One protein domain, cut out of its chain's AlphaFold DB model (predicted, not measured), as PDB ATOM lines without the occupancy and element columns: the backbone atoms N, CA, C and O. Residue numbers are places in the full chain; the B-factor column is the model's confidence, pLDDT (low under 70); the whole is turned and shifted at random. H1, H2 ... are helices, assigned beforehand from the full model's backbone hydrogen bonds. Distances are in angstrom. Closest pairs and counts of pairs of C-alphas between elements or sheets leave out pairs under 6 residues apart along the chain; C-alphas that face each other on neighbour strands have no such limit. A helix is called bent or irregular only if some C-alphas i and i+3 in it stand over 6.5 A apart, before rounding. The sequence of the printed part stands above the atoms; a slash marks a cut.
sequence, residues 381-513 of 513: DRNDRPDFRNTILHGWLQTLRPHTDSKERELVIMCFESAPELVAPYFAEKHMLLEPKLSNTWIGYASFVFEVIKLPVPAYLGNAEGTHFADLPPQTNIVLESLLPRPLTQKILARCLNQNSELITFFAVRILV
ATOM      1  N   ASP A 381     160.152 273.753 243.261       61.91
ATOM      2  CA  ASP A 381     161.191 272.805 243.699       61.91
ATOM      3  C   ASP A 381     160.784 271.339 243.457       61.91
ATOM      4  O   ASP A 381     160.943 270.455 244.302       61.91
ATOM      5  N   ARG A 382     160.214 271.057 242.278       63.31
ATOM      6  CA  ARG A 382     159.900 269.677 241.888       63.31
ATOM      7  C   ARG A 382     161.179 268.845 241.795       63.31
ATOM      8  O   ARG A 382     162.200 269.300 241.290       63.31
ATOM      9  N   ASN A 383     161.085 267.571 242.174       58.06
ATOM     10  CA  ASN A 383     162.153 266.570 242.003       58.06
ATOM     11  C   ASN A 383     162.400 266.161 240.533       58.06
ATOM     12  O   ASN A 383     163.089 265.169 240.274       58.06
ATOM     13  N   ASP A 384     161.814 266.881 239.577       61.62
ATOM     14  CA  ASP A 384     162.025 266.652 238.156       61.62
ATOM     15  C   ASP A 384     163.441 267.086 237.745       61.62
ATOM     16  O   ASP A 384     164.143 267.805 238.459       61.62
ATOM     17  N   ARG A 385     163.901 266.592 236.591       66.25
ATOM     18  CA  ARG A 385     165.221 266.932 236.048       66.25
ATOM     19  C   ARG A 385     165.347 268.463 235.951       66.25
ATOM     20  O   ARG A 385     164.479 269.068 235.325       66.25
ATOM     21  N   PRO A 386     166.409 269.076 236.503       69.19
ATOM     22  CA  PRO A 386     166.573 270.522 236.435       69.19
ATOM     23  C   PRO A 386     166.694 270.963 234.974       69.19
ATOM     24  O   PRO A 386     167.371 270.305 234.182       69.19
ATOM     25  N   ASP A 387     166.047 272.070 234.618       75.94
ATOM     26  CA  ASP A 387     166.164 272.657 233.284       75.94
ATOM     27  C   ASP A 387     167.497 273.401 233.149       75.94
ATOM     28  O   ASP A 387     167.812 274.303 233.925       75.94
ATOM     29  N   PHE A 388     168.278 273.051 232.127       83.31
ATOM     30  CA  PHE A 388     169.580 273.660 231.847       83.31
ATOM     31  C   PHE A 388     169.727 274.029 230.371       83.31
ATOM     32  O   PHE A 388     169.127 273.433 229.473       83.31
ATOM     33  N   ARG A 389     170.555 275.039 230.094       86.06
ATOM     34  CA  ARG A 389     170.682 275.649 228.764       86.06
ATOM     35  C   ARG A 389     171.738 274.955 227.897       86.06
ATOM     36  O   ARG A 389     171.616 274.926 226.670       86.06
ATOM     37  N   ASN A 390     172.790 274.421 228.509       91.06
ATOM     38  CA  ASN A 390     173.980 273.871 227.852       91.06
ATOM     39  C   ASN A 390     173.848 272.375 227.485       91.06
ATOM     40  O   ASN A 390     174.684 271.546 227.842       91.06
ATOM     41  N   THR A 391     172.816 272.013 226.718       92.44
ATOM     42  CA  THR A 391     172.476 270.605 226.415       92.44
ATOM     43  C   THR A 391     173.536 269.827 225.636       92.44
ATOM     44  O   THR A 391     173.768 268.652 225.916       92.44
ATOM     45  N   ILE A 392     174.214 270.473 224.683       94.19
ATOM     46  CA  ILE A 392     175.266 269.832 223.879       94.19
ATOM     47  C   ILE A 392     176.493 269.513 224.744       94.19
ATOM     48  O   ILE A 392     177.026 268.406 224.665       94.19
ATOM     49  N   LEU A 393     176.916 270.467 225.583       95.25
ATOM     50  CA  LEU A 393     178.033 270.267 226.507       95.25
ATOM     51  C   LEU A 393     177.707 269.157 227.499       95.25
ATOM     52  O   LEU A 393     178.505 268.239 227.639       95.25
ATOM     53  N   HIS A 394     176.514 269.175 228.101       94.62
ATOM     54  CA  HIS A 394     176.059 268.106 228.993       94.62
ATOM     55  C   HIS A 394     176.145 266.720 228.343       94.62
ATOM     56  O   HIS A 394     176.777 265.820 228.893       94.62
ATOM     57  N   GLY A 395     175.571 266.556 227.145       95.31
ATOM     58  CA  GLY A 395     175.604 265.281 226.421       95.31
ATOM     59  C   GLY A 395     177.030 264.791 226.160       95.31
ATOM     60  O   GLY A 395     177.332 263.616 226.353       95.31
ATOM     61  N   TRP A 396     177.940 265.698 225.798       96.75
ATOM     62  CA  TRP A 396     179.355 265.371 225.625       96.75
ATOM     63  C   TRP A 396     180.053 265.019 226.949       96.75
ATOM     64  O   TRP A 396     180.757 264.010 227.002       96.75
ATOM     65  N   LEU A 397     179.811 265.762 228.035       96.31
ATOM     66  CA  LEU A 397     180.361 265.473 229.368       96.31
ATOM     67  C   LEU A 397     179.977 264.067 229.853       96.31
ATOM     68  O   LEU A 397     180.800 263.365 230.452       96.31
ATOM     69  N   GLN A 398     178.761 263.604 229.543       95.44
ATOM     70  CA  GLN A 398     178.325 262.238 229.855       95.44
ATOM     71  C   GLN A 398     179.197 261.161 229.186       95.44
ATOM     72  O   GLN A 398     179.293 260.046 229.704       95.44
ATOM     73  N   THR A 399     179.910 261.482 228.105       95.75
ATOM     74  CA  THR A 399     180.820 260.550 227.415       95.75
ATOM     75  C   THR A 399     182.252 260.553 227.950       95.75
ATOM     76  O   THR A 399     183.039 259.669 227.598       95.75
ATOM     77  N   LEU A 400     182.608 261.523 228.799       95.75
ATOM     78  CA  LEU A 400     183.947 261.642 229.370       95.75
ATOM     79  C   LEU A 400     184.162 260.689 230.556       95.75
ATOM     80  O   LEU A 400     183.221 260.263 231.242       95.75
ATOM     81  N   ARG A 401     185.434 260.359 230.799       93.69
ATOM     82  CA  ARG A 401     185.929 259.411 231.808       93.69
ATOM     83  C   ARG A 401     186.886 260.104 232.795       93.69
ATOM     84  O   ARG A 401     188.057 259.729 232.878       93.69
ATOM     85  N   PRO A 402     186.390 261.059 233.606       93.94
ATOM     86  CA  PRO A 402     187.228 261.836 234.529       93.94
ATOM     87  C   PRO A 402     187.912 260.988 235.619       93.94
ATOM     88  O   PRO A 402     188.892 261.408 236.228       93.94
ATOM     89  N   HIS A 403     187.407 259.779 235.876       91.88
ATOM     90  CA  HIS A 403     187.975 258.853 236.856       91.88
ATOM     91  C   HIS A 403     189.186 258.068 236.330       91.88
ATOM     92  O   HIS A 403     189.924 257.497 237.128       91.88
ATOM     93  N   THR A 404     189.373 257.987 235.010       91.81
ATOM     94  CA  THR A 404     190.475 257.232 234.390       91.81
ATOM     95  C   THR A 404     191.538 258.157 233.817       91.81
ATOM     96  O   THR A 404     192.721 257.855 233.919       91.81
ATOM     97  N   ASP A 405     191.116 259.268 233.217       92.69
ATOM     98  CA  ASP A 405     191.976 260.145 232.431       92.69
ATOM     99  C   ASP A 405     192.004 261.555 233.040       92.69
ATOM    100  O   ASP A 405     190.959 262.172 233.263       92.69
ATOM    101  N   SER A 406     193.206 262.060 233.330       92.69
ATOM    102  CA  SER A 406     193.405 263.383 233.928       92.69
ATOM    103  C   SER A 406     193.082 264.531 232.970       92.69
ATOM    104  O   SER A 406     192.554 265.542 233.424       92.69
ATOM    105  N   LYS A 407     193.337 264.381 231.662       93.69
ATOM    106  CA  LYS A 407     192.981 265.371 230.635       93.69
ATOM    107  C   LYS A 407     191.461 265.445 230.490       93.69
ATOM    108  O   LYS A 407     190.895 266.537 230.489       93.69
ATOM    109  N   GLU A 408     190.773 264.297 230.430       95.69
ATOM    110  CA  GLU A 408     189.299 264.289 230.409       95.69
ATOM    111  C   GLU A 408     188.714 264.863 231.711       95.69
ATOM    112  O   GLU A 408     187.710 265.573 231.658       95.69
ATOM    113  N   ARG A 409     189.351 264.626 232.869       95.62
ATOM    114  CA  ARG A 409     188.961 265.258 234.139       95.62
ATOM    115  C   ARG A 409     189.073 266.775 234.088       95.62
ATOM    116  O   ARG A 409     188.112 267.452 234.442       95.62
ATOM    117  N   GLU A 410     190.196 267.292 233.597       96.00
ATOM    118  CA  GLU A 410     190.415 268.731 233.446       96.00
ATOM    119  C   GLU A 410     189.299 269.374 232.606       96.00
ATOM    120  O   GLU A 410     188.731 270.388 233.006       96.00
ATOM    121  N   LEU A 411     188.923 268.755 231.479       96.81
ATOM    122  CA  LEU A 411     187.842 269.250 230.615       96.81
ATOM    123  C   LEU A 411     186.496 269.332 231.340       96.81
ATOM    124  O   LEU A 411     185.779 270.315 231.159       96.81
ATOM    125  N   VAL A 412     186.153 268.324 232.150       96.88
ATOM    126  CA  VAL A 412     184.904 268.326 232.927       96.88
ATOM    127  C   VAL A 412     184.905 269.468 233.943       96.88
ATOM    128  O   VAL A 412     183.933 270.218 234.007       96.88
ATOM    129  N   ILE A 413     186.001 269.635 234.688       96.44
ATOM    130  CA  ILE A 413     186.138 270.698 235.693       96.44
ATOM    131  C   ILE A 413     186.042 272.084 235.042       96.44
ATOM    132  O   ILE A 413     185.221 272.891 235.468       96.44
ATOM    133  N   MET A 414     186.758 272.330 233.938       95.38
ATOM    134  CA  MET A 414     186.670 273.605 233.207       95.38
ATOM    135  C   MET A 414     185.257 273.898 232.680       95.38
ATOM    136  O   MET A 414     184.831 275.055 232.649       95.38
ATOM    137  N   CYS A 415     184.506 272.867 232.273       94.94
ATOM    138  CA  CYS A 415     183.109 273.045 231.877       94.94
ATOM    139  C   CYS A 415     182.230 273.447 233.060       94.94
ATOM    140  O   CYS A 415     181.375 274.309 232.890       94.94
ATOM    141  N   PHE A 416     182.420 272.843 234.235       94.94
ATOM    142  CA  PHE A 416     181.659 273.200 235.433       94.94
ATOM    143  C   PHE A 416     181.990 274.605 235.936       94.94
ATOM    144  O   PHE A 416     181.085 275.323 236.346       94.94
ATOM    145  N   GLU A 417     183.249 275.031 235.838       93.00
ATOM    146  CA  GLU A 417     183.645 276.414 236.132       93.00
ATOM    147  C   GLU A 417     182.980 277.412 235.172       93.00
ATOM    148  O   GLU A 417     182.507 278.466 235.591       93.00
ATOM    149  N   SER A 418     182.916 277.070 233.883       92.12
ATOM    150  CA  SER A 418     182.374 277.954 232.842       92.12
ATOM    151  C   SER A 418     180.840 277.949 232.772       92.12
ATOM    152  O   SER A 418     180.235 278.943 232.368       92.12
ATOM    153  N   ALA A 419     180.207 276.831 233.135       92.12
ATOM    154  CA  ALA A 419     178.760 276.632 233.163       92.12
ATOM    155  C   ALA A 419     178.346 275.832 234.419       92.12
ATOM    156  O   ALA A 419     178.093 274.624 234.332       92.12
ATOM    157  N   PRO A 420     178.216 276.502 235.581       91.94
ATOM    158  CA  PRO A 420     177.877 275.870 236.860       91.94
ATOM    159  C   PRO A 420     176.548 275.104 236.865       91.94
ATOM    160  O   PRO A 420     176.400 274.149 237.622       91.94
ATOM    161  N   GLU A 421     175.601 275.465 235.988       90.31
ATOM    162  CA  GLU A 421     174.316 274.756 235.829       90.31
ATOM    163  C   GLU A 421     174.477 273.268 235.471       90.31
ATOM    164  O   GLU A 421     173.534 272.499 235.612       90.31
ATOM    165  N   LEU A 422     175.646 272.860 234.962       92.62
ATOM    166  CA  LEU A 422     175.893 271.501 234.482       92.62
ATOM    167  C   LEU A 422     176.212 270.503 235.601       92.62
ATOM    168  O   LEU A 422     176.127 269.301 235.360       92.62
ATOM    169  N   VAL A 423     176.573 270.963 236.805       93.06
ATOM    170  CA  VAL A 423     177.020 270.078 237.895       93.06
ATOM    171  C   VAL A 423     175.889 269.153 238.349       93.06
ATOM    172  O   VAL A 423     176.022 267.930 238.267       93.06
ATOM    173  N   ALA A 424     174.755 269.721 238.765       90.12
ATOM    174  CA  ALA A 424     173.589 268.961 239.216       90.12
ATOM    175  C   ALA A 424     173.086 267.934 238.171       90.12
ATOM    176  O   ALA A 424     173.102 266.731 238.461       90.12
ATOM    177  N   PRO A 425     172.735 268.324 236.922       90.25
ATOM    178  CA  PRO A 425     172.263 267.369 235.921       90.25
ATOM    179  C   PRO A 425     173.327 266.328 235.553       90.25
ATOM    180  O   PRO A 425     172.976 265.181 235.262       90.25
ATOM    181  N   TYR A 426     174.624 266.671 235.596       92.81
ATOM    182  CA  TYR A 426     175.686 265.698 235.355       92.81
ATOM    183  C   TYR A 426     175.600 264.528 236.331       92.81
ATOM    184  O   TYR A 426     175.548 263.381 235.889       92.81
ATOM    185  N   PHE A 427     175.543 264.800 237.637       90.75
ATOM    186  CA  PHE A 427     175.490 263.762 238.670       90.75
ATOM    187  C   PHE A 427     174.113 263.113 238.828       90.75
ATOM    188  O   PHE A 427     174.035 261.990 239.326       90.75
ATOM    189  N   ALA A 428     173.043 263.774 238.385       87.00
ATOM    190  CA  ALA A 428     171.717 263.171 238.318       87.00
ATOM    191  C   ALA A 428     171.652 262.012 237.306       87.00
ATOM    192  O   ALA A 428     170.996 261.006 237.571       87.00
ATOM    193  N   GLU A 429     172.346 262.134 236.171       87.00
ATOM    194  CA  GLU A 429     172.336 261.132 235.095       87.00
ATOM    195  C   GLU A 429     173.545 260.192 235.118       87.00
ATOM    196  O   GLU A 429     173.440 259.020 234.739       87.00
ATOM    197  N   LYS A 430     174.710 260.680 235.557       84.31
ATOM    198  CA  LYS A 430     175.943 259.897 235.562       84.31
ATOM    199  C   LYS A 430     175.897 258.876 236.693       84.31
ATOM    200  O   LYS A 430     176.108 259.193 237.862       84.31
ATOM    201  N   HIS A 431     175.702 257.612 236.336       80.56
ATOM    202  CA  HIS A 431     175.754 256.529 237.309       80.56
ATOM    203  C   HIS A 431     177.192 256.311 237.809       80.56
ATOM    204  O   HIS A 431     178.029 255.722 237.120       80.56
ATOM    205  N   MET A 432     177.475 256.771 239.028       83.62
ATOM    206  CA  MET A 432     178.787 256.666 239.664       83.62
ATOM    207  C   MET A 432     178.711 255.827 240.942       83.62
ATOM    208  O   MET A 432     177.998 256.164 241.884       83.62
ATOM    209  N   LEU A 433     179.487 254.743 240.992       83.50
ATOM    210  CA  LEU A 433     179.579 253.867 242.160       83.50
ATOM    211  C   LEU A 433     180.771 254.271 243.029       83.50
ATOM    212  O   LEU A 433     181.906 253.884 242.759       83.50
ATOM    213  N   LEU A 434     180.507 255.031 244.092       85.19
ATOM    214  CA  LEU A 434     181.520 255.452 245.066       85.19
ATOM    215  C   LEU A 434     181.602 254.476 246.255       85.19
ATOM    216  O   LEU A 434     181.618 254.876 247.417       85.19
ATOM    217  N   GLU A 435     181.614 253.170 245.986       85.75
ATOM    218  CA  GLU A 435     181.759 252.181 247.058       85.75
ATOM    219  C   GLU A 435     183.180 252.216 247.640       85.75
ATOM    220  O   GLU A 435     184.136 252.114 246.870       85.75
ATOM    221  N   PRO A 436     183.346 252.324 248.972       83.94
ATOM    222  CA  PRO A 436     184.646 252.514 249.611       83.94
ATOM    223  C   PRO A 436     185.499 251.249 249.552       83.94
ATOM    224  O   PRO A 436     185.571 250.464 250.496       83.94
ATOM    225  N   LYS A 437     186.153 251.058 248.412       87.81
ATOM    226  CA  LYS A 437     187.114 249.996 248.151       87.81
ATOM    227  C   LYS A 437     188.325 250.626 247.491       87.81
ATOM    228  O   LYS A 437     188.210 251.128 246.375       87.81
ATOM    229  N   LEU A 438     189.473 250.566 248.169       86.00
ATOM    230  CA  LEU A 438     190.727 251.168 247.713       86.00
ATOM    231  C   LEU A 438     191.182 250.525 246.394       86.00
ATOM    232  O   LEU A 438     191.882 249.520 246.359       86.00
ATOM    233  N   SER A 439     190.710 251.098 245.298       90.00
ATOM    234  CA  SER A 439     190.928 250.670 243.925       90.00
ATOM    235  C   SER A 439     191.233 251.910 243.101       90.00
ATOM    236  O   SER A 439     190.776 252.999 243.447       90.00
ATOM    237  N   ASN A 440     191.963 251.763 241.996       89.12
ATOM    238  CA  ASN A 440     192.288 252.901 241.129       89.12
ATOM    239  C   ASN A 440     191.023 253.626 240.647       89.12
ATOM    240  O   ASN A 440     190.981 254.850 240.630       89.12
ATOM    241  N   THR A 441     189.965 252.871 240.346       90.19
ATOM    242  CA  THR A 441     188.656 253.413 239.969       90.19
ATOM    243  C   THR A 441     188.038 254.249 241.089       90.19
ATOM    244  O   THR A 441     187.578 255.359 240.835       90.19
ATOM    245  N   TRP A 442     188.049 253.751 242.331       91.94
ATOM    246  CA  TRP A 442     187.542 254.509 243.475       91.94
ATOM    247  C   TRP A 442     188.385 255.755 243.748       91.94
ATOM    248  O   TRP A 442     187.818 256.821 243.940       91.94
ATOM    249  N   ILE A 443     189.720 255.654 243.696       91.25
ATOM    250  CA  ILE A 443     190.629 256.798 243.869       91.25
ATOM    251  C   ILE A 443     190.345 257.861 242.800       91.25
ATOM    252  O   ILE A 443     190.280 259.047 243.117       91.25
ATOM    253  N   GLY A 444     190.128 257.442 241.551       92.00
ATOM    254  CA  GLY A 444     189.762 258.321 240.445       92.00
ATOM    255  C   GLY A 444     188.430 259.037 240.667       92.00
ATOM    256  O   GLY A 444     188.369 260.259 240.543       92.00
ATOM    257  N   TYR A 445     187.378 258.307 241.053       92.50
ATOM    258  CA  TYR A 445     186.079 258.907 241.380       92.50
ATOM    259  C   TYR A 445     186.147 259.829 242.600       92.50
ATOM    260  O   TYR A 445     185.620 260.934 242.549       92.50
ATOM    261  N   ALA A 446     186.822 259.410 243.670       91.50
ATOM    262  CA  ALA A 446     187.004 260.201 244.881       91.50
ATOM    263  C   ALA A 446     187.744 261.513 244.578       91.50
ATOM    264  O   ALA A 446     187.287 262.584 244.963       91.50
ATOM    265  N   SER A 447     188.839 261.447 243.816       91.88
ATOM    266  CA  SER A 447     189.608 262.634 243.419       91.88
ATOM    267  C   SER A 447     188.775 263.588 242.564       91.88
ATOM    268  O   SER A 447     188.761 264.786 242.825       91.88
ATOM    269  N   PHE A 448     188.032 263.060 241.588       94.19
ATOM    270  CA  PHE A 448     187.153 263.860 240.737       94.19
ATOM    271  C   PHE A 448     186.038 264.552 241.528       94.19
ATOM    272  O   PHE A 448     185.871 265.760 241.415       94.19
ATOM    273  N   VAL A 449     185.306 263.818 242.369       93.00
ATOM    274  CA  VAL A 449     184.242 264.400 243.204       93.00
ATOM    275  C   VAL A 449     184.798 265.461 244.146       93.00
ATOM    276  O   VAL A 449     184.172 266.496 244.350       93.00
ATOM    277  N   PHE A 450     185.988 265.230 244.698       91.88
ATOM    278  CA  PHE A 450     186.642 266.201 245.561       91.88
ATOM    279  C   PHE A 450     187.027 267.490 244.820       91.88
ATOM    280  O   PHE A 450     186.879 268.578 245.372       91.88
ATOM    281  N   GLU A 451     187.498 267.389 243.575       93.69
ATOM    282  CA  GLU A 451     187.740 268.553 242.713       93.69
ATOM    283  C   GLU A 451     186.436 269.307 242.404       93.69
ATOM    284  O   GLU A 451     186.434 270.532 242.442       93.69
ATOM    285  N   VAL A 452     185.318 268.600 242.192       94.38
ATOM    286  CA  VAL A 452     183.999 269.224 241.979       94.38
ATOM    287  C   VAL A 452     183.516 269.987 243.214       94.38
ATOM    288  O   VAL A 452     183.091 271.126 243.082       94.38
ATOM    289  N   ILE A 453     183.604 269.406 244.415       92.62
ATOM    290  CA  ILE A 453     183.173 270.081 245.660       92.62
ATOM    291  C   ILE A 453     183.983 271.356 245.915       92.62
ATOM    292  O   ILE A 453     183.489 272.322 246.487       92.62
ATOM    293  N   LYS A 454     185.249 271.363 245.493       92.00
ATOM    294  CA  LYS A 454     186.135 272.520 245.615       92.00
ATOM    295  C   LYS A 454     185.815 273.662 244.656       92.00
ATOM    296  O   LYS A 454     186.437 274.717 244.790       92.00
ATOM    297  N   LEU A 455     184.928 273.456 243.684       92.69
ATOM    298  CA  LEU A 455     184.560 274.506 242.748       92.69
ATOM    299  C   LEU A 455     183.976 275.706 243.504       92.69
ATOM    300  O   LEU A 455     183.198 275.530 244.446       92.69
ATOM    301  N   PRO A 456     184.343 276.940 243.120       89.62
ATOM    302  CA  PRO A 456     183.815 278.120 243.773       89.62
ATOM    303  C   PRO A 456     182.313 278.238 243.511       89.62
ATOM    304  O   PRO A 456     181.836 278.026 242.395       89.62
ATOM    305  N   VAL A 457     181.572 278.646 244.539       88.44
ATOM    306  CA  VAL A 457     180.173 279.041 244.372       88.44
ATOM    307  C   VAL A 457     180.124 280.258 243.440       88.44
ATOM    308  O   VAL A 457     180.828 281.240 243.706       88.44
ATOM    309  N   PRO A 458     179.319 280.233 242.363       87.19
ATOM    310  CA  PRO A 458     179.214 281.364 241.452       87.19
ATOM    311  C   PRO A 458     178.774 282.631 242.190       87.19
ATOM    312  O   PRO A 458     177.881 282.589 243.042       87.19
ATOM    313  N   ALA A 459     179.374 283.773 241.845       84.19
ATOM    314  CA  ALA A 459     178.976 285.060 242.410       84.19
ATOM    315  C   ALA A 459     177.477 285.297 242.176       84.19
ATOM    316  O   ALA A 459     176.966 285.050 241.082       84.19
ATOM    317  N   TYR A 460     176.771 285.736 243.221       86.44
ATOM    318  CA  TYR A 460     175.313 285.897 243.213       86.44
ATOM    319  C   TYR A 460     174.559 284.653 242.730       86.44
ATOM    320  O   TYR A 460     173.545 284.797 242.064       86.44
ATOM    321  N   LEU A 461     175.080 283.442 242.978       84.88
ATOM    322  CA  LEU A 461     174.530 282.162 242.496       84.88
ATOM    323  C   LEU A 461     174.376 282.098 240.959       84.88
ATOM    324  O   LEU A 461     173.626 281.286 240.418       84.88
ATOM    325  N   GLY A 462     175.122 282.949 240.247       78.19
ATOM    326  CA  GLY A 462     175.166 283.030 238.792       78.19
ATOM    327  C   GLY A 462     173.931 283.679 238.159       78.19
ATOM    328  O   GLY A 462     173.525 283.281 237.067       78.19
ATOM    329  N   ASN A 463     173.331 284.673 238.827       79.81
ATOM    330  CA  ASN A 463     172.331 285.532 238.194       79.81
ATOM    331  C   ASN A 463     172.939 286.219 236.953       79.81
ATOM    332  O   ASN A 463     174.081 286.682 236.993       79.81
ATOM    333  N   ALA A 464     172.183 286.279 235.854       64.25
ATOM    334  CA  ALA A 464     172.678 286.652 234.526       64.25
ATOM    335  C   ALA A 464     173.280 288.069 234.457       64.25
ATOM    336  O   ALA A 464     174.115 288.333 233.592       64.25
ATOM    337  N   GLU A 465     172.886 288.958 235.372       60.31
ATOM    338  CA  GLU A 465     173.399 290.328 235.457       60.31
ATOM    339  C   GLU A 465     174.633 290.467 236.359       60.31
ATOM    340  O   GLU A 465     175.318 291.483 236.293       60.31
ATOM    341  N   GLY A 466     174.949 289.463 237.187       62.16
ATOM    342  CA  GLY A 466     176.160 289.431 238.018       62.16
ATOM    343  C   GLY A 466     176.308 290.591 239.013       62.16
ATOM    344  O   GLY A 466     177.402 290.805 239.530       62.16
ATOM    345  N   THR A 467     175.241 291.353 239.263       69.88
ATOM    346  CA  THR A 467     175.237 292.551 240.120       69.88
ATOM    347  C   THR A 467     174.433 292.365 241.403       69.88
ATOM    348  O   THR A 467     174.720 293.028 242.397       69.88
ATOM    349  N   HIS A 468     173.441 291.473 241.400       80.06
ATOM    350  CA  HIS A 468     172.550 291.216 242.528       80.06
ATOM    351  C   HIS A 468     171.993 289.785 242.478       80.06
ATOM    352  O   HIS A 468     172.000 289.133 241.429       80.06
ATOM    353  N   PHE A 469     171.517 289.289 243.622       83.81
ATOM    354  CA  PHE A 469     170.745 288.046 243.690       83.81
ATOM    355  C   PHE A 469     169.393 288.235 242.998       83.81
ATOM    356  O   PHE A 469     168.825 289.319 243.088       83.81
ATOM    357  N   ALA A 470     168.883 287.200 242.331       82.00
ATOM    358  CA  ALA A 470     167.519 287.234 241.803       82.00
ATOM    359  C   ALA A 470     166.481 287.253 242.942       82.00
ATOM    360  O   ALA A 470     166.786 286.839 244.064       82.00
ATOM    361  N   ASP A 471     165.257 287.685 242.633       79.62
ATOM    362  CA  ASP A 471     164.163 287.808 243.608       79.62
ATOM    363  C   ASP A 471     163.778 286.466 244.249       79.62
ATOM    364  O   ASP A 471     163.456 286.399 245.437       79.62
ATOM    365  N   LEU A 472     163.841 285.384 243.469       78.31
ATOM    366  CA  LEU A 472     163.643 284.016 243.940       78.31
ATOM    367  C   LEU A 472     164.993 283.307 244.044       78.31
ATOM    368  O   LEU A 472     165.802 283.436 243.125       78.31
ATOM    369  N   PRO A 473     165.257 282.524 245.107       82.81
ATOM    370  CA  PRO A 473     166.469 281.716 245.193       82.81
ATOM    371  C   PRO A 473     166.485 280.615 244.115       82.81
ATOM    372  O   PRO A 473     165.430 280.234 243.601       82.81
ATOM    373  N   PRO A 474     167.658 280.060 243.761       84.50
ATOM    374  CA  PRO A 474     167.714 278.858 242.937       84.50
ATOM    375  C   PRO A 474     166.997 277.684 243.617       84.50
ATOM    376  O   PRO A 474     166.897 277.645 244.843       84.50
ATOM    377  N   GLN A 475     166.542 276.712 242.826       85.12
ATOM    378  CA  GLN A 475     165.926 275.480 243.334       85.12
ATOM    379  C   GLN A 475     166.853 274.765 244.322       85.12
ATOM    380  O   GLN A 475     168.054 274.618 244.057       85.12
ATOM    381  N   THR A 476     166.304 274.286 245.440       84.62
ATOM    382  CA  THR A 476     167.094 273.677 246.519       84.62
ATOM    383  C   THR A 476     167.842 272.454 246.007       84.62
ATOM    384  O   THR A 476     169.018 272.276 246.324       84.62
ATOM    385  N   ASN A 477     167.205 271.658 245.145       84.31
ATOM    386  CA  ASN A 477     167.829 270.491 244.523       84.31
ATOM    387  C   ASN A 477     169.087 270.859 243.718       84.31
ATOM    388  O   ASN A 477     170.116 270.200 243.852       84.31
ATOM    389  N   ILE A 478     169.057 271.952 242.943       86.94
ATOM    390  CA  ILE A 478     170.223 272.409 242.168       86.94
ATOM    391  C   ILE A 478     171.352 272.845 243.102       86.94
ATOM    392  O   ILE A 478     172.504 272.466 242.883       86.94
ATOM    393  N   VAL A 479     171.035 273.616 244.146       88.56
ATOM    394  CA  VAL A 479     172.032 274.101 245.113       88.56
ATOM    395  C   VAL A 479     172.683 272.930 245.845       88.56
ATOM    396  O   VAL A 479     173.911 272.835 245.888       88.56
ATOM    397  N   LEU A 480     171.875 272.014 246.384       87.69
ATOM    398  CA  LEU A 480     172.363 270.855 247.127       87.69
ATOM    399  C   LEU A 480     173.237 269.958 246.254       87.69
ATOM    400  O   LEU A 480     174.324 269.584 246.677       87.69
ATOM    401  N   GLU A 481     172.807 269.648 245.032       86.62
ATOM    402  CA  GLU A 481     173.548 268.749 244.140       86.62
ATOM    403  C   GLU A 481     174.807 269.376 243.548       86.62
ATOM    404  O   GLU A 481     175.749 268.655 243.217       86.62
ATOM    405  N   SER A 482     174.835 270.704 243.425       87.56
ATOM    406  CA  SER A 482     176.020 271.434 242.973       87.56
ATOM    407  C   SER A 482     177.086 271.529 244.064       87.56
ATOM    408  O   SER A 482     178.273 271.488 243.755       87.56
ATOM    409  N   LEU A 483     176.674 271.625 245.334       89.00
ATOM    410  CA  LEU A 483     177.582 271.665 246.487       89.00
ATOM    411  C   LEU A 483     178.031 270.270 246.929       89.00
ATOM    412  O   LEU A 483     179.204 270.050 247.225       89.00
ATOM    413  N   LEU A 484     177.093 269.325 246.990       88.38
ATOM    414  CA  LEU A 484     177.317 267.961 247.444       88.38
ATOM    415  C   LEU A 484     176.705 266.983 246.427       88.38
ATOM    416  O   LEU A 484     175.530 266.622 246.523       88.38
ATOM    417  N   PRO A 485     177.501 266.535 245.440       88.19
ATOM    418  CA  PRO A 485     177.032 265.654 244.378       88.19
ATOM    419  C   PRO A 485     176.321 264.396 244.893       88.19
ATOM    420  O   PRO A 485     176.827 263.709 245.785       88.19
ATOM    421  N   ARG A 486     175.200 264.027 244.253       84.88
ATOM    422  CA  ARG A 486     174.330 262.887 244.628       84.88
ATOM    423  C   ARG A 486     175.042 261.575 245.003       84.88
ATOM    424  O   ARG A 486     174.558 260.893 245.909       84.88
ATOM    425  N   PRO A 487     176.158 261.163 244.365       86.62
ATOM    426  CA  PRO A 487     176.836 259.926 244.752       86.62
ATOM    427  C   PRO A 487     177.374 259.912 246.191       86.62
ATOM    428  O   PRO A 487     177.665 258.840 246.722       86.62
ATOM    429  N   LEU A 488     177.505 261.069 246.843       86.50
ATOM    430  CA  LEU A 488     177.897 261.182 248.246       86.50
ATOM    431  C   LEU A 488     176.686 261.049 249.167       86.50
ATOM    432  O   LEU A 488     176.170 262.014 249.719       86.50
ATOM    433  N   THR A 489     176.243 259.815 249.380       88.75
ATOM    434  CA  THR A 489     175.182 259.548 250.359       88.75
ATOM    435  C   THR A 489     175.738 259.414 251.774       88.75
ATOM    436  O   THR A 489     176.861 258.940 251.974       88.75
ATOM    437  N   GLN A 490     174.908 259.707 252.781       88.31
ATOM    438  CA  GLN A 490     175.222 259.437 254.190       88.31
ATOM    439  C   GLN A 490     175.695 257.989 254.400       88.31
ATOM    440  O   GLN A 490     176.657 257.739 255.122       88.31
ATOM    441  N   LYS A 491     175.057 257.027 253.722       90.31
ATOM    442  CA  LYS A 491     175.421 255.605 253.780       90.31
ATOM    443  C   LYS A 491     176.841 255.350 253.270       90.31
ATOM    444  O   LYS A 491     177.553 254.537 253.855       90.31
ATOM    445  N   ILE A 492     177.248 256.008 252.185       90.06
ATOM    446  CA  ILE A 492     178.598 255.877 251.626       90.06
ATOM    447  C   ILE A 492     179.617 256.531 252.559       90.06
ATOM    448  O   ILE A 492     180.586 255.874 252.924       90.06
ATOM    449  N   LEU A 493     179.363 257.755 253.028       89.38
ATOM    450  CA  LEU A 493     180.259 258.463 253.949       89.38
ATOM    451  C   LEU A 493     180.445 257.710 255.274       89.38
ATOM    452  O   LEU A 493     181.576 257.512 255.712       89.38
ATOM    453  N   ALA A 494     179.364 257.195 255.867       90.94
ATOM    454  CA  ALA A 494     179.434 256.368 257.072       90.94
ATOM    455  C   ALA A 494     180.236 255.080 256.838       90.94
ATOM    456  O   ALA A 494     180.984 254.645 257.711       90.94
ATOM    457  N   ARG A 495     180.122 254.461 255.656       90.81
ATOM    458  CA  ARG A 495     180.973 253.319 255.299       90.81
ATOM    459  C   ARG A 495     182.432 253.734 255.132       90.81
ATOM    460  O   ARG A 495     183.278 252.987 255.597       90.81
ATOM    461  N   CYS A 496     182.728 254.881 254.516       90.00
ATOM    462  CA  CYS A 496     184.096 255.388 254.363       90.00
ATOM    463  C   CYS A 496     184.779 255.630 255.717       90.00
ATOM    464  O   CYS A 496     185.930 255.242 255.880       90.00
ATOM    465  N   LEU A 497     184.070 256.220 256.686       89.81
ATOM    466  CA  LEU A 497     184.589 256.484 258.037       89.81
ATOM    467  C   LEU A 497     184.822 255.208 258.859       89.81
ATOM    468  O   LEU A 497     185.652 255.200 259.759       89.81
ATOM    469  N   ASN A 498     184.101 254.129 258.543       90.00
ATOM    470  CA  ASN A 498     184.227 252.828 259.205       90.00
ATOM    471  C   ASN A 498     185.192 251.868 258.474       90.00
ATOM    472  O   ASN A 498     185.201 250.670 258.765       90.00
ATOM    473  N   GLN A 499     185.967 252.343 257.492       87.38
ATOM    474  CA  GLN A 499     186.989 251.538 256.816       87.38
ATOM    475  C   GLN A 499     188.309 251.545 257.591       87.38
ATOM    476  O   GLN A 499     188.708 252.552 258.156       87.38
ATOM    477  N   ASN A 500     189.065 250.450 257.489       85.25
ATOM    478  CA  ASN A 500     190.423 250.373 258.048       85.25
ATOM    479  C   ASN A 500     191.455 251.194 257.248       85.25
ATOM    480  O   ASN A 500     192.594 251.343 257.676       85.25
ATOM    481  N   SER A 501     191.098 251.680 256.055       89.81
ATOM    482  CA  SER A 501     192.006 252.461 255.212       89.81
ATOM    483  C   SER A 501     192.017 253.927 255.637       89.81
ATOM    484  O   SER A 501     191.008 254.629 255.519       89.81
ATOM    485  N   GLU A 502     193.189 254.412 256.049       90.00
ATOM    486  CA  GLU A 502     193.403 255.817 256.409       90.00
ATOM    487  C   GLU A 502     193.092 256.769 255.249       90.00
ATOM    488  O   GLU A 502     192.503 257.819 255.467       90.00
ATOM    489  N   LEU A 503     193.408 256.389 254.005       89.38
ATOM    490  CA  LEU A 503     193.154 257.221 252.822       89.38
ATOM    491  C   LEU A 503     191.650 257.402 252.569       89.38
ATOM    492  O   LEU A 503     191.198 258.514 252.293       89.38
ATOM    493  N   ILE A 504     190.865 256.327 252.695       89.44
ATOM    494  CA  ILE A 504     189.403 256.389 252.541       89.44
ATOM    495  C   ILE A 504     188.781 257.245 253.650       89.44
ATOM    496  O   ILE A 504     187.909 258.074 253.383       89.44
ATOM    497  N   THR A 505     189.268 257.078 254.878       89.50
ATOM    498  CA  THR A 505     188.820 257.865 256.031       89.50
ATOM    499  C   THR A 505     189.186 259.341 255.859       89.50
ATOM    500  O   THR A 505     188.338 260.209 256.042       89.50
ATOM    501  N   PHE A 506     190.411 259.638 255.411       90.44
ATOM    502  CA  PHE A 506     190.884 260.990 255.113       90.44
ATOM    503  C   PHE A 506     190.028 261.680 254.048       90.44
ATOM    504  O   PHE A 506     189.643 262.831 254.234       90.44
ATOM    505  N   PHE A 507     189.684 260.980 252.963       90.44
ATOM    506  CA  PHE A 507     188.772 261.493 251.938       90.44
ATOM    507  C   PHE A 507     187.411 261.887 252.529       90.44
ATOM    508  O   PHE A 507     186.933 262.990 252.272       90.44
ATOM    509  N   ALA A 508     186.810 261.021 253.351       89.00
ATOM    510  CA  ALA A 508     185.513 261.297 253.965       89.00
ATOM    511  C   ALA A 508     185.564 262.483 254.939       89.00
ATOM    512  O   ALA A 508     184.698 263.352 254.881       89.00
ATOM    513  N   VAL A 509     186.593 262.556 255.789       89.81
ATOM    514  CA  VAL A 509     186.785 263.680 256.721       89.81
ATOM    515  C   VAL A 509     186.973 264.991 255.959       89.81
ATOM    516  O   VAL A 509     186.362 265.991 256.307       89.81
ATOM    517  N   ARG A 510     187.768 264.984 254.885       88.75
ATOM    518  CA  ARG A 510     188.077 266.176 254.086       88.75
ATOM    519  C   ARG A 510     186.904 266.694 253.243       88.75
ATOM    520  O   ARG A 510     186.976 267.810 252.753       88.75
ATOM    521  N   ILE A 511     185.871 265.884 253.018       86.75
ATOM    522  CA  ILE A 511     184.620 266.336 252.389       86.75
ATOM    523  C   ILE A 511     183.681 266.975 253.416       86.75
ATOM    524  O   ILE A 511     182.890 267.842 253.061       86.75
ATOM    525  N   LEU A 512     183.737 266.524 254.672       82.69
ATOM    526  CA  LEU A 512     182.851 266.981 255.745       82.69
ATOM    527  C   LEU A 512     183.335 268.260 256.449       82.69
ATOM    528  O   LEU A 512     182.546 268.878 257.162       82.69
ATOM    529  N   VAL A 513     184.612 268.613 256.283       72.56
ATOM    530  CA  VAL A 513     185.291 269.790 256.856       72.56
ATOM    531  C   VAL A 513     185.689 270.723 255.729       72.56
ATOM    532  O   VAL A 513     185.441 271.937 255.875       72.56
TER     533      VAL A 513
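What this domain is: This is residues 381 to 513 of the 513 residues of the protein "Npa1 domain-containing protein" of Friedmanniomyces simplex (UniProt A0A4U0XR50). This is an elongated two-row arrangement of helices: H2, H4 and H8 run the same way, nearly side by side, in a slightly bent row with H4 in the middle, and H1, H3 and H6 lie on one side of that row, H3 crossing H6, while H7 folds back on H8 as a helical hairpin. H5 and the link of residues 463 to 475 make one end of the long axis, and the H7 and H8 hairpin lies toward the other. The printed part has 133 residues with eight named helices, H1 to H8 in order along the chain, and no named strand; the class is all helix. The whole is compact, with a radius of gyration of the C-alphas of 15.5 A, and spans 48 by 28 by 26 A.

Where its parts are: The longest helix, H4, is residues 440 to 453, 20.0 A from C-alpha 440 at (192.288, 252.901, 241.129) to C-alpha 453 at (183.173, 270.081, 245.660). H2 is residues 406 to 418, 18.3 A long, and H3 is residues 420 to 429, 15.8 A long. H3 is irregular, but only just: C-alphas 421 and 424 are 6.8 A apart. H8 is residues 502 to 512, 15.4 A long, ending at C-alpha 512 at (182.851, 266.981, 255.745). The shorter helices are H1, residues 391 to 397, H5, residues 459 to 462, H6, residues 476 to 483, and H7, residues 490 to 497.

How they stand to each other: H4, with residues 448 to 452 alone, only just touches residues 409 to 413 of H2, with 3 pairs of C-alphas within 8 A; the closest C-alphas, of Ile 413 and Val 452, are 6.8 A apart. The two run the same way at a shallow tilt of 19 degrees. H4 also only just touches H8, with 3 such pairs, the closest being the C-alphas of Phe 450 and Ile 511 at 7.1 A; they run the same way at a shallow tilt of 20 degrees. H7 and H8 form a helical hairpin, a steep tilt of 43 degrees, opposite ways, with the C-alphas of Leu 497 and Thr 505 closest at 4.9 A. H3 is the hub, touching three helices. It touches H6 about perpendicular, at 83 degrees, the C-alphas of Ala 424 and Glu 481 being closest at 4.9 A. It touches H1 at a steep tilt of 66 degrees, with the C-alphas of His 394 and Leu 422 closest at 6.5 A. H2 and H3 only just touch, with 3 pairs of C-alphas within 8 A, and only at the corner; the C-alphas of Phe 416 and Leu 422 are closest at 6.1 A. H5 touches no helix; H3 is close but not clearly touching it, the C-alphas of Pro 420 and Gly 462 being closest at 7.9 A. Every O i to N i+4 pair is within hydrogen-bond range in H1, H2, H4, H6, H7 and H8; in H3 it is 4 of 6, and H5 is too short for such a pair.

The domain as a whole: The C-alphas of Glu 465 and Asn 500, the two farthest apart, are 49.0 A apart. The printed part has no cut and ends at Val 513, the chain's last residue. The link from H5 to H6 is long. The mean pLDDT of the printed part is 87.4, and residues 381 to 386 and 464 to 467 are under 70.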